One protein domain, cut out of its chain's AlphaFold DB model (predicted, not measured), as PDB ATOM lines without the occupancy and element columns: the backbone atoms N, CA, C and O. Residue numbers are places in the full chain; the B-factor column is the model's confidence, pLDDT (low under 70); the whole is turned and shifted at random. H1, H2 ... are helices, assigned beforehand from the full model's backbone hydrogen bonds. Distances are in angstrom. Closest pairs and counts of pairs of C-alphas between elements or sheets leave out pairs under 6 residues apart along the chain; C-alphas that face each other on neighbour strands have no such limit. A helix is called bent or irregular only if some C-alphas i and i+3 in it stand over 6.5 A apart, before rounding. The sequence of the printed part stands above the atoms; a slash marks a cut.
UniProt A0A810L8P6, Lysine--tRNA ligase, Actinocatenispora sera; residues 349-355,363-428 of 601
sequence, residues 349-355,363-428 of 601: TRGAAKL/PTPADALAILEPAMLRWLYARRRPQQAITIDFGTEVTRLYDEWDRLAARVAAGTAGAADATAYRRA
ATOM      1  N   THR A 349     204.674 278.216 389.376       87.94
ATOM      2  CA  THR A 349     204.385 278.903 390.643       87.94
ATOM      3  C   THR A 349     204.780 280.376 390.555       87.94
ATOM      4  O   THR A 349     205.371 280.822 389.566       87.94
ATOM      5  N   ARG A 350     204.463 281.174 391.581       80.69
ATOM      6  CA  ARG A 350     204.987 282.544 391.681       80.69
ATOM      7  C   ARG A 350     206.520 282.491 391.730       80.69
ATOM      8  O   ARG A 350     207.090 281.928 392.655       80.69
ATOM      9  N   GLY A 351     207.169 283.064 390.715       76.62
ATOM     10  CA  GLY A 351     208.631 283.082 390.571       76.62
ATOM     11  C   GLY A 351     209.219 281.990 389.668       76.62
ATOM     12  O   GLY A 351     210.386 282.093 389.307       76.62
ATOM     13  N   ALA A 352     208.436 280.992 389.238       78.12
ATOM     14  CA  ALA A 352     208.902 279.948 388.322       78.12
ATOM     15  C   ALA A 352     207.825 279.573 387.293       78.12
ATOM     16  O   ALA A 352     206.801 278.981 387.628       78.12
ATOM     17  N   ALA A 353     208.069 279.873 386.014       76.06
ATOM     18  CA  ALA A 353     207.108 279.618 384.935       76.06
ATOM     19  C   ALA A 353     206.926 278.124 384.592       76.06
ATOM     20  O   ALA A 353     205.889 277.746 384.045       76.06
ATOM     21  N   LYS A 354     207.916 277.278 384.913       81.50
ATOM     22  CA  LYS A 354     207.921 275.835 384.641       81.50
ATOM     23  C   LYS A 354     208.422 275.073 385.866       81.50
ATOM     24  O   LYS A 354     209.471 275.401 386.415       81.50
ATOM     25  N   LEU A 355     207.670 274.053 386.271       81.38
ATOM     26  CA  LEU A 355     208.069 273.120 387.324       81.38
ATOM     27  C   LEU A 355     209.028 272.045 386.795       81.38
ATOM     28  O   LEU A 355     208.960 271.667 385.627       81.38
ATOM     29  N   PRO A 363     205.678 271.870 393.684       91.06
ATOM     30  CA  PRO A 363     204.458 271.440 394.349       91.06
ATOM     31  C   PRO A 363     203.841 270.232 393.647       91.06
ATOM     32  O   PRO A 363     203.745 270.179 392.413       91.06
ATOM     33  N   THR A 364     203.392 269.281 394.453       94.62
ATOM     34  CA  THR A 364     202.775 268.026 394.023       94.62
ATOM     35  C   THR A 364     201.244 268.099 394.067       94.62
ATOM     36  O   THR A 364     200.668 269.004 394.683       94.62
ATOM     37  N   PRO A 365     200.535 267.146 393.434       96.50
ATOM     38  CA  PRO A 365     199.094 266.987 393.622       96.50
ATOM     39  C   PRO A 365     198.694 266.803 395.091       96.50
ATOM     40  O   PRO A 365     197.667 267.337 395.501       96.50
ATOM     41  N   ALA A 366     199.510 266.102 395.885       95.56
ATOM     42  CA  ALA A 366     199.269 265.923 397.314       95.56
ATOM     43  C   ALA A 366     199.351 267.258 398.075       95.56
ATOM     44  O   ALA A 366     198.485 267.541 398.900       95.56
ATOM     45  N   ASP A 367     200.322 268.118 397.743       94.94
ATOM     46  CA  ASP A 367     200.430 269.461 398.334       94.94
ATOM     47  C   ASP A 367     199.207 270.322 398.007       94.94
ATOM     48  O   ASP A 367     198.668 270.993 398.884       94.94
ATOM     49  N   ALA A 368     198.734 270.271 396.757       96.25
ATOM     50  CA  ALA A 368     197.532 270.988 396.346       96.25
ATOM     51  C   ALA A 368     196.283 270.470 397.072       96.25
ATOM     52  O   ALA A 368     195.509 271.267 397.594       96.25
ATOM     53  N   LEU A 369     196.093 269.150 397.138       97.25
ATOM     54  CA  LEU A 369     194.944 268.513 397.794       97.25
ATOM     55  C   LEU A 369     194.957 268.649 399.320       97.25
ATOM     56  O   LEU A 369     193.928 268.439 399.954       97.25
ATOM     57  N   ALA A 370     196.087 269.034 399.917       96.50
ATOM     58  CA  ALA A 370     196.159 269.369 401.334       96.50
ATOM     59  C   ALA A 370     195.497 270.722 401.667       96.50
ATOM     60  O   ALA A 370     195.256 271.004 402.840       96.50
ATOM     61  N   ILE A 371     195.209 271.564 400.665       96.38
ATOM     62  CA  ILE A 371     194.641 272.913 400.863       96.38
ATOM     63  C   ILE A 371     193.506 273.283 399.887       96.38
ATOM     64  O   ILE A 371     192.737 274.207 400.161       96.38
ATOM     65  N   LEU A 372     193.366 272.581 398.760       97.19
ATOM     66  CA  LEU A 372     192.320 272.782 397.757       97.19
ATOM     67  C   LEU A 372     191.368 271.589 397.725       97.19
ATOM     68  O   LEU A 372     191.795 270.436 397.764       97.19
ATOM     69  N   GLU A 373     190.077 271.867 397.562       97.81
ATOM     70  CA  GLU A 373     189.094 270.819 397.289       97.81
ATOM     71  C   GLU A 373     189.414 270.104 395.961       97.81
ATOM     72  O   GLU A 373     189.799 270.767 394.988       97.81
ATOM     73  N   PRO A 374     189.202 268.777 395.854       97.88
ATOM     74  CA  PRO A 374     189.461 268.035 394.621       97.88
ATOM     75  C   PRO A 374     188.765 268.627 393.391       97.88
ATOM     76  O   PRO A 374     189.377 268.763 392.328       97.88
ATOM     77  N   ALA A 375     187.502 269.044 393.538       97.50
ATOM     78  CA  ALA A 375     186.746 269.681 392.463       97.50
ATOM     79  C   ALA A 375     187.381 271.014 392.030       97.50
ATOM     80  O   ALA A 375     187.511 271.278 390.836       97.50
ATOM     81  N   MET A 376     187.876 271.818 392.975       96.56
ATOM     82  CA  MET A 376     188.590 273.057 392.661       96.56
ATOM     83  C   MET A 376     189.887 272.794 391.902       96.56
ATOM     84  O   MET A 376     190.167 273.483 390.920       96.56
ATOM     85  N   LEU A 377     190.668 271.793 392.324       96.81
ATOM     86  CA  LEU A 377     191.900 271.442 391.625       96.81
ATOM     87  C   LEU A 377     191.592 271.009 390.188       96.81
ATOM     88  O   LEU A 377     192.194 271.543 389.264       96.81
ATOM     89  N   ARG A 378     190.589 270.150 389.961       97.31
ATOM     90  CA  ARG A 378     190.136 269.785 388.601       97.31
ATOM     91  C   ARG A 378     189.699 271.008 387.791       97.31
ATOM     92  O   ARG A 378     190.075 271.147 386.625       97.31
ATOM     93  N   TRP A 379     188.938 271.913 388.404       96.38
ATOM     94  CA  TRP A 379     188.447 273.135 387.767       96.38
ATOM     95  C   TRP A 379     189.572 274.063 387.299       96.38
ATOM     96  O   TRP A 379     189.474 274.615 386.201       96.38
ATOM     97  N   LEU A 380     190.660 274.196 388.071       94.81
ATOM     98  CA  LEU A 380     191.829 275.000 387.685       94.81
ATOM     99  C   LEU A 380     192.412 274.576 386.332       94.81
ATOM    100  O   LEU A 380     192.791 275.439 385.538       94.81
ATOM    101  N   TYR A 381     192.442 273.271 386.054       94.81
ATOM    102  CA  TYR A 381     192.914 272.732 384.778       94.81
ATOM    103  C   TYR A 381     191.830 272.784 383.698       94.81
ATOM    104  O   TYR A 381     192.112 273.197 382.576       94.81
ATOM    105  N   ALA A 382     190.584 272.428 384.025       93.50
ATOM    106  CA  ALA A 382     189.496 272.364 383.049       93.50
ATOM    107  C   ALA A 382     189.132 273.738 382.454       93.50
ATOM    108  O   ALA A 382     188.829 273.839 381.264       93.50
ATOM    109  N   ARG A 383     189.186 274.812 383.258       90.19
ATOM    110  CA  ARG A 383     188.778 276.166 382.834       90.19
ATOM    111  C   ARG A 383     189.772 276.865 381.901       90.19
ATOM    112  O   ARG A 383     189.451 277.917 381.351       90.19
ATOM    113  N   ARG A 384     190.999 276.352 381.774       90.38
ATOM    114  CA  ARG A 384     192.064 276.952 380.958       90.38
ATOM    115  C   ARG A 384     192.209 276.182 379.660       90.38
ATOM    116  O   ARG A 384     192.159 274.958 379.652       90.38
ATOM    117  N   ARG A 385     192.428 276.894 378.553       91.38
ATOM    118  CA  ARG A 385     192.758 276.218 377.294       91.38
ATOM    119  C   ARG A 385     194.100 275.489 377.461       91.38
ATOM    120  O   ARG A 385     194.989 276.039 378.116       91.38
ATOM    121  N   PRO A 386     194.289 274.306 376.853       90.94
ATOM    122  CA  PRO A 386     195.512 273.520 376.975       90.94
ATOM    123  C   PRO A 386     196.780 274.327 376.700       90.94
ATOM    124  O   PRO A 386     197.744 274.208 377.437       90.94
ATOM    125  N   GLN A 387     196.770 275.229 375.722       89.19
ATOM    126  CA  GLN A 387     197.944 276.016 375.337       89.19
ATOM    127  C   GLN A 387     198.295 277.129 376.340       89.19
ATOM    128  O   GLN A 387     199.410 277.641 376.330       89.19
ATOM    129  N   GLN A 388     197.366 277.521 377.218       91.88
ATOM    130  CA  GLN A 388     197.601 278.576 378.205       91.88
ATOM    131  C   GLN A 388     198.412 278.040 379.383       91.88
ATOM    132  O   GLN A 388     198.106 276.970 379.909       91.88
ATOM    133  N   ALA A 389     199.410 278.794 379.839       91.44
ATOM    134  CA  ALA A 389     200.117 278.471 381.073       91.44
ATOM    135  C   ALA A 389     199.189 278.582 382.297       91.44
ATOM    136  O   ALA A 389     198.240 279.372 382.308       91.44
ATOM    137  N   ILE A 390     199.465 277.786 383.331       91.50
ATOM    138  CA  ILE A 390     198.762 277.836 384.617       91.50
ATOM    139  C   ILE A 390     199.774 278.233 385.688       91.50
ATOM    140  O   ILE A 390     200.779 277.553 385.868       91.50
ATOM    141  N   THR A 391     199.501 279.305 386.426       90.56
ATOM    142  CA  THR A 391     200.277 279.669 387.616       90.56
ATOM    143  C   THR A 391     199.469 279.317 388.852       90.56
ATOM    144  O   THR A 391     198.350 279.805 389.016       90.56
ATOM    145  N   ILE A 392     200.025 278.458 389.703       87.56
ATOM    146  CA  ILE A 392     199.406 278.024 390.953       87.56
ATOM    147  C   ILE A 392     200.187 278.635 392.110       87.56
ATOM    148  O   ILE A 392     201.407 278.502 392.194       87.56
ATOM    149  N   ASP A 393     199.472 279.312 392.999       87.81
ATOM    150  CA  ASP A 393     200.045 279.932 394.182       87.81
ATOM    151  C   ASP A 393     199.258 279.522 395.422       87.81
ATOM    152  O   ASP A 393     198.049 279.739 395.508       87.81
ATOM    153  N   PHE A 394     199.963 278.916 396.375       88.44
ATOM    154  CA  PHE A 394     199.385 278.400 397.612       88.44
ATOM    155  C   PHE A 394     199.355 279.423 398.753       88.44
ATOM    156  O   PHE A 394     198.869 279.117 399.836       88.44
ATOM    157  N   GLY A 395     199.850 280.641 398.525       87.62
ATOM    158  CA  GLY A 395     199.763 281.738 399.477       87.62
ATOM    159  C   GLY A 395     198.372 282.370 399.482       87.62
ATOM    160  O   GLY A 395     197.342 281.698 399.529       87.62
ATOM    161  N   THR A 396     198.324 283.698 399.418       84.31
ATOM    162  CA  THR A 396     197.074 284.471 399.519       84.31
ATOM    163  C   THR A 396     196.085 284.207 398.381       84.31
ATOM    164  O   THR A 396     194.882 284.395 398.566       84.31
ATOM    165  N   GLU A 397     196.556 283.730 397.224       89.44
ATOM    166  CA  GLU A 397     195.708 283.455 396.056       89.44
ATOM    167  C   GLU A 397     194.681 282.350 396.304       89.44
ATOM    168  O   GLU A 397     193.603 282.394 395.714       89.44
ATOM    169  N   VAL A 398     194.953 281.416 397.223       93.81
ATOM    170  CA  VAL A 398     194.001 280.364 397.620       93.81
ATOM    171  C   VAL A 398     192.664 280.972 398.038       93.81
ATOM    172  O   VAL A 398     191.610 280.493 397.632       93.81
ATOM    173  N   THR A 399     192.697 282.097 398.755       93.44
ATOM    174  CA  THR A 399     191.479 282.803 399.164       93.44
ATOM    175  C   THR A 399     190.661 283.272 397.960       93.44
ATOM    176  O   THR A 399     189.451 283.064 397.918       93.44
ATOM    177  N   ARG A 400     191.313 283.869 396.953       94.38
ATOM    178  CA  ARG A 400     190.640 284.301 395.718       94.38
ATOM    179  C   ARG A 400     190.088 283.105 394.941       94.38
ATOM    180  O   ARG A 400     189.004 283.205 394.375       94.38
ATOM    181  N   LEU A 401     190.811 281.985 394.922       95.31
ATOM    182  CA  LEU A 401     190.371 280.764 394.247       95.31
ATOM    183  C   LEU A 401     189.095 280.186 394.870       95.31
ATOM    184  O   LEU A 401     188.175 279.866 394.120       95.31
ATOM    185  N   TYR A 402     189.006 280.104 396.202       97.38
ATOM    186  CA  TYR A 402     187.772 279.689 396.881       97.38
ATOM    187  C   TYR A 402     186.621 280.665 396.614       97.38
ATOM    188  O   TYR A 402     185.530 280.225 396.263       97.38
ATOM    189  N   ASP A 403     186.865 281.978 396.680       96.25
ATOM    190  CA  ASP A 403     185.833 282.975 396.365       96.25
ATOM    191  C   ASP A 403     185.299 282.829 394.929       96.25
ATOM    192  O   ASP A 403     184.119 283.051 394.669       96.25
ATOM    193  N   GLU A 404     186.165 282.547 393.952       96.50
ATOM    194  CA  GLU A 404     185.741 282.309 392.567       96.50
ATOM    195  C   GLU A 404     184.975 280.997 392.414       96.50
ATOM    196  O   GLU A 404     183.969 280.971 391.705       96.50
ATOM    197  N   TRP A 405     185.434 279.935 393.076       97.25
ATOM    198  CA  TRP A 405     184.778 278.634 393.055       97.25
ATOM    199  C   TRP A 405     183.376 278.689 393.662       97.25
ATOM    200  O   TRP A 405     182.418 278.268 393.018       97.25
ATOM    201  N   ASP A 406     183.233 279.283 394.846       97.38
ATOM    202  CA  ASP A 406     181.947 279.394 395.536       97.38
ATOM    203  C   ASP A 406     180.971 280.287 394.747       97.38
ATOM    204  O   ASP A 406     179.796 279.947 394.591       97.38
ATOM    205  N   ARG A 407     181.455 281.394 394.157       97.19
ATOM    206  CA  ARG A 407     180.640 282.239 393.260       97.19
ATOM    207  C   ARG A 407     180.202 281.499 392.002       97.19
ATOM    208  O   ARG A 407     179.068 281.681 391.554       97.19
ATOM    209  N   LEU A 408     181.083 280.689 391.417       97.50
ATOM    210  CA  LEU A 408     180.745 279.855 390.269       97.50
ATOM    211  C   LEU A 408     179.682 278.820 390.650       97.50
ATOM    212  O   LEU A 408     178.673 278.722 389.957       97.50
ATOM    213  N   ALA A 409     179.868 278.109 391.764       97.12
ATOM    214  CA  ALA A 409     178.911 277.132 392.273       97.12
ATOM    215  C   ALA A 409     177.527 277.762 392.500       97.12
ATOM    216  O   ALA A 409     176.523 277.227 392.032       97.12
ATOM    217  N   ALA A 410     177.473 278.942 393.129       96.94
ATOM    218  CA  ALA A 410     176.230 279.678 393.354       96.94
ATOM    219  C   ALA A 410     175.540 280.087 392.042       96.94
ATOM    220  O   ALA A 410     174.338 279.885 391.886       96.94
ATOM    221  N   ARG A 411     176.295 280.611 391.063       97.88
ATOM    222  CA  ARG A 411     175.752 280.952 389.737       97.88
ATOM    223  C   ARG A 411     175.225 279.729 388.988       97.88
ATOM    224  O   ARG A 411     174.211 279.834 388.305       97.88
ATOM    225  N   VAL A 412     175.906 278.587 389.090       97.31
ATOM    226  CA  VAL A 412     175.455 277.330 388.475       97.31
ATOM    227  C   VAL A 412     174.168 276.846 389.136       97.31
ATOM    228  O   VAL A 412     173.214 276.548 388.425       97.31
ATOM    229  N   ALA A 413     174.104 276.837 390.470       96.31
ATOM    230  CA  ALA A 413     172.903 276.456 391.212       96.31
ATOM    231  C   ALA A 413     171.705 277.373 390.907       96.31
ATOM    232  O   ALA A 413     170.580 276.900 390.792       96.31
ATOM    233  N   ALA A 414     171.950 278.672 390.721       97.31
ATOM    234  CA  ALA A 414     170.931 279.652 390.350       97.31
ATOM    235  C   ALA A 414     170.563 279.644 388.851       97.31
ATOM    236  O   ALA A 414     169.723 280.436 388.435       97.31
ATOM    237  N   GLY A 415     171.218 278.827 388.015       97.12
ATOM    238  CA  GLY A 415     170.990 278.813 386.565       97.12
ATOM    239  C   GLY A 415     171.451 280.081 385.827       97.12
ATOM    240  O   GLY A 415     171.092 280.283 384.672       97.12
ATOM    241  N   THR A 416     172.257 280.936 386.465       97.56
ATOM    242  CA  THR A 416     172.742 282.217 385.909       97.56
ATOM    243  C   THR A 416     174.176 282.141 385.380       97.56
ATOM    244  O   THR A 416     174.737 283.131 384.903       97.56
ATOM    245  N   ALA A 417     174.826 280.978 385.472       96.12
ATOM    246  CA  ALA A 417     176.149 280.780 384.900       96.12
ATOM    247  C   ALA A 417     176.099 280.678 383.366       96.12
ATOM    248  O   ALA A 417     175.294 279.936 382.814       96.12
ATOM    249  N   GLY A 418     177.021 281.358 382.675       94.00
ATOM    250  CA  GLY A 418     177.217 281.146 381.241       94.00
ATOM    251  C   GLY A 418     177.572 279.689 380.912       94.00
ATOM    252  O   GLY A 418     178.172 278.982 381.725       94.00
ATOM    253  N   ALA A 419     177.244 279.242 379.696       91.44
ATOM    254  CA  ALA A 419     177.355 277.835 379.295       91.44
ATOM    255  C   ALA A 419     178.767 277.235 379.473       91.44
ATOM    256  O   ALA A 419     178.905 276.093 379.912       91.44
ATOM    257  N   ALA A 420     179.821 278.003 379.170       90.25
ATOM    258  CA  ALA A 420     181.205 277.554 379.338       90.25
ATOM    259  C   ALA A 420     181.571 277.333 380.818       90.25
ATOM    260  O   ALA A 420     182.156 276.308 381.166       90.25
ATOM    261  N   ASP A 421     181.169 278.261 381.690       93.38
ATOM    262  CA  ASP A 421     181.383 278.186 383.137       93.38
ATOM    263  C   ASP A 421     180.628 276.998 383.749       93.38
ATOM    264  O   ASP A 421     181.201 276.218 384.512       93.38
ATOM    265  N   ALA A 422     179.359 276.811 383.369       94.06
ATOM    266  CA  ALA A 422     178.537 275.698 383.839       94.06
ATOM    267  C   ALA A 422     179.098 274.334 383.404       94.06
ATOM    268  O   ALA A 422     179.115 273.380 384.183       94.06
ATOM    269  N   THR A 423     179.600 274.234 382.172       93.06
ATOM    270  CA  THR A 423     180.249 273.018 381.663       93.06
ATOM    271  C   THR A 423     181.570 272.736 382.381       93.06
ATOM    272  O   THR A 423     181.800 271.601 382.803       93.06
ATOM    273  N   ALA A 424     182.412 273.752 382.595       93.38
ATOM    274  CA  ALA A 424     183.657 273.599 383.348       93.38
ATOM    275  C   ALA A 424     183.400 273.158 384.798       93.38
ATOM    276  O   ALA A 424     184.088 272.263 385.292       93.38
ATOM    277  N   TYR A 425     182.388 273.732 385.457       95.88
ATOM    278  CA  TYR A 425     181.966 273.327 386.798       95.88
ATOM    279  C   TYR A 425     181.520 271.858 386.832       95.88
ATOM    280  O   TYR A 425     182.018 271.090 387.647       95.88
ATOM    281  N   ARG A 426     180.656 271.429 385.902       94.19
ATOM    282  CA  ARG A 426     180.170 270.037 385.830       94.19
ATOM    283  C   ARG A 426     181.297 269.012 385.700       94.19
ATOM    284  O   ARG A 426     181.278 268.002 386.391       94.19
ATOM    285  N   ARG A 427     182.285 269.268 384.832       93.25
ATOM    286  CA  ARG A 427     183.434 268.357 384.635       93.25
ATOM    287  C   ARG A 427     184.358 268.293 385.847       93.25
ATOM    288  O   ARG A 427     184.991 267.265 386.108       93.25
ATOM    289  N   ALA A 428     184.465 269.408 386.558       96.25
ATOM    290  CA  ALA A 428     185.264 269.510 387.764       96.25
ATOM    291  C   ALA A 428     184.601 268.795 388.950       96.25
ATOM    292  O   ALA A 428     185.283 268.067 389.666       96.25
TER     293      ALA A 428
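This is residues 349 to 355 and 363 to 428 of the 601 residues of the protein "Lysine--tRNA ligase" of Actinocatenispora sera (UniProt A0A810L8P6). Look first for one long helix, H3, running along the longest axis of the domain, with the shorter helices H2 and H4 over one side of it: H2 lies crosswise near H3's middle, and H4 folds back from H3's far end to pack on H2. Near the other end the small helix H1 lies next to H2, and residues 383 to 396 make a long loop that swings out past Gln 387 and returns to the start of H3. The printed part has 73 residues with four named helices, in the order H1, H2, H3, H4 along the chain, and no named strand; the class is all helix. The whole is compact, with a radius of gyration of the C-alphas of 12.8 A and spans of 37 by 26 by 18 A.

Find C-alpha 397 at (195.708, 283.455, 396.056); from there H3, residues 397 to 413, runs 24.3 A to C-alpha 413 at (172.903, 276.456, 391.212). H4, residues 419 to 428, covers 14.3 A and ends at C-alpha 428, at (185.264, 269.510, 387.764). Go back to residues 374 to 382 for H2, 12.4 A long, and to residues 365 to 369 for H1, 6.1 A long. No helix is bent or irregular.

Begin at H3, which touches H4 with residues 408 to 412 alone; the closest C-alphas, those of Val 412 and Ala 422, are 5.8 A apart. These two helices run opposite ways at a steep tilt of 68 degrees, only just short of about perpendicular. Look next at Trp 405: its C-alpha is 6.8 A from that of Met 376, the closest pair of H3 and H2, which are close but not clearly touching and about perpendicular, at 90 degrees. H2 and H4 touch, with the C-alphas of Trp 379 and Ala 428 closest at 4.8 A; they run opposite ways at a steep tilt of 48 degrees. H1 and H2 are close but not clearly touching, the closest C-alphas being those of Ala 368 and Leu 377, 7.4 A apart. H1 is apart from H3 and from H4. In H1, H3 and H4 every O i to N i+4 pair is within hydrogen-bond range; in H2, 4 of 5 are.

The two C-alphas farthest apart are those of Gly 351 and Gly 415, at 38.1 A. Residues 356 to 362 are cut out and not printed, and C-alphas 355 and 363 are 8.1 A apart across the cut. The link from H2 to H3, 14 residues, is long, while those from H1 to H2 and from H3 to H4 are tight. In this predicted model the mean pLDDT of the printed part is 92.9, and no printed residue is under 70.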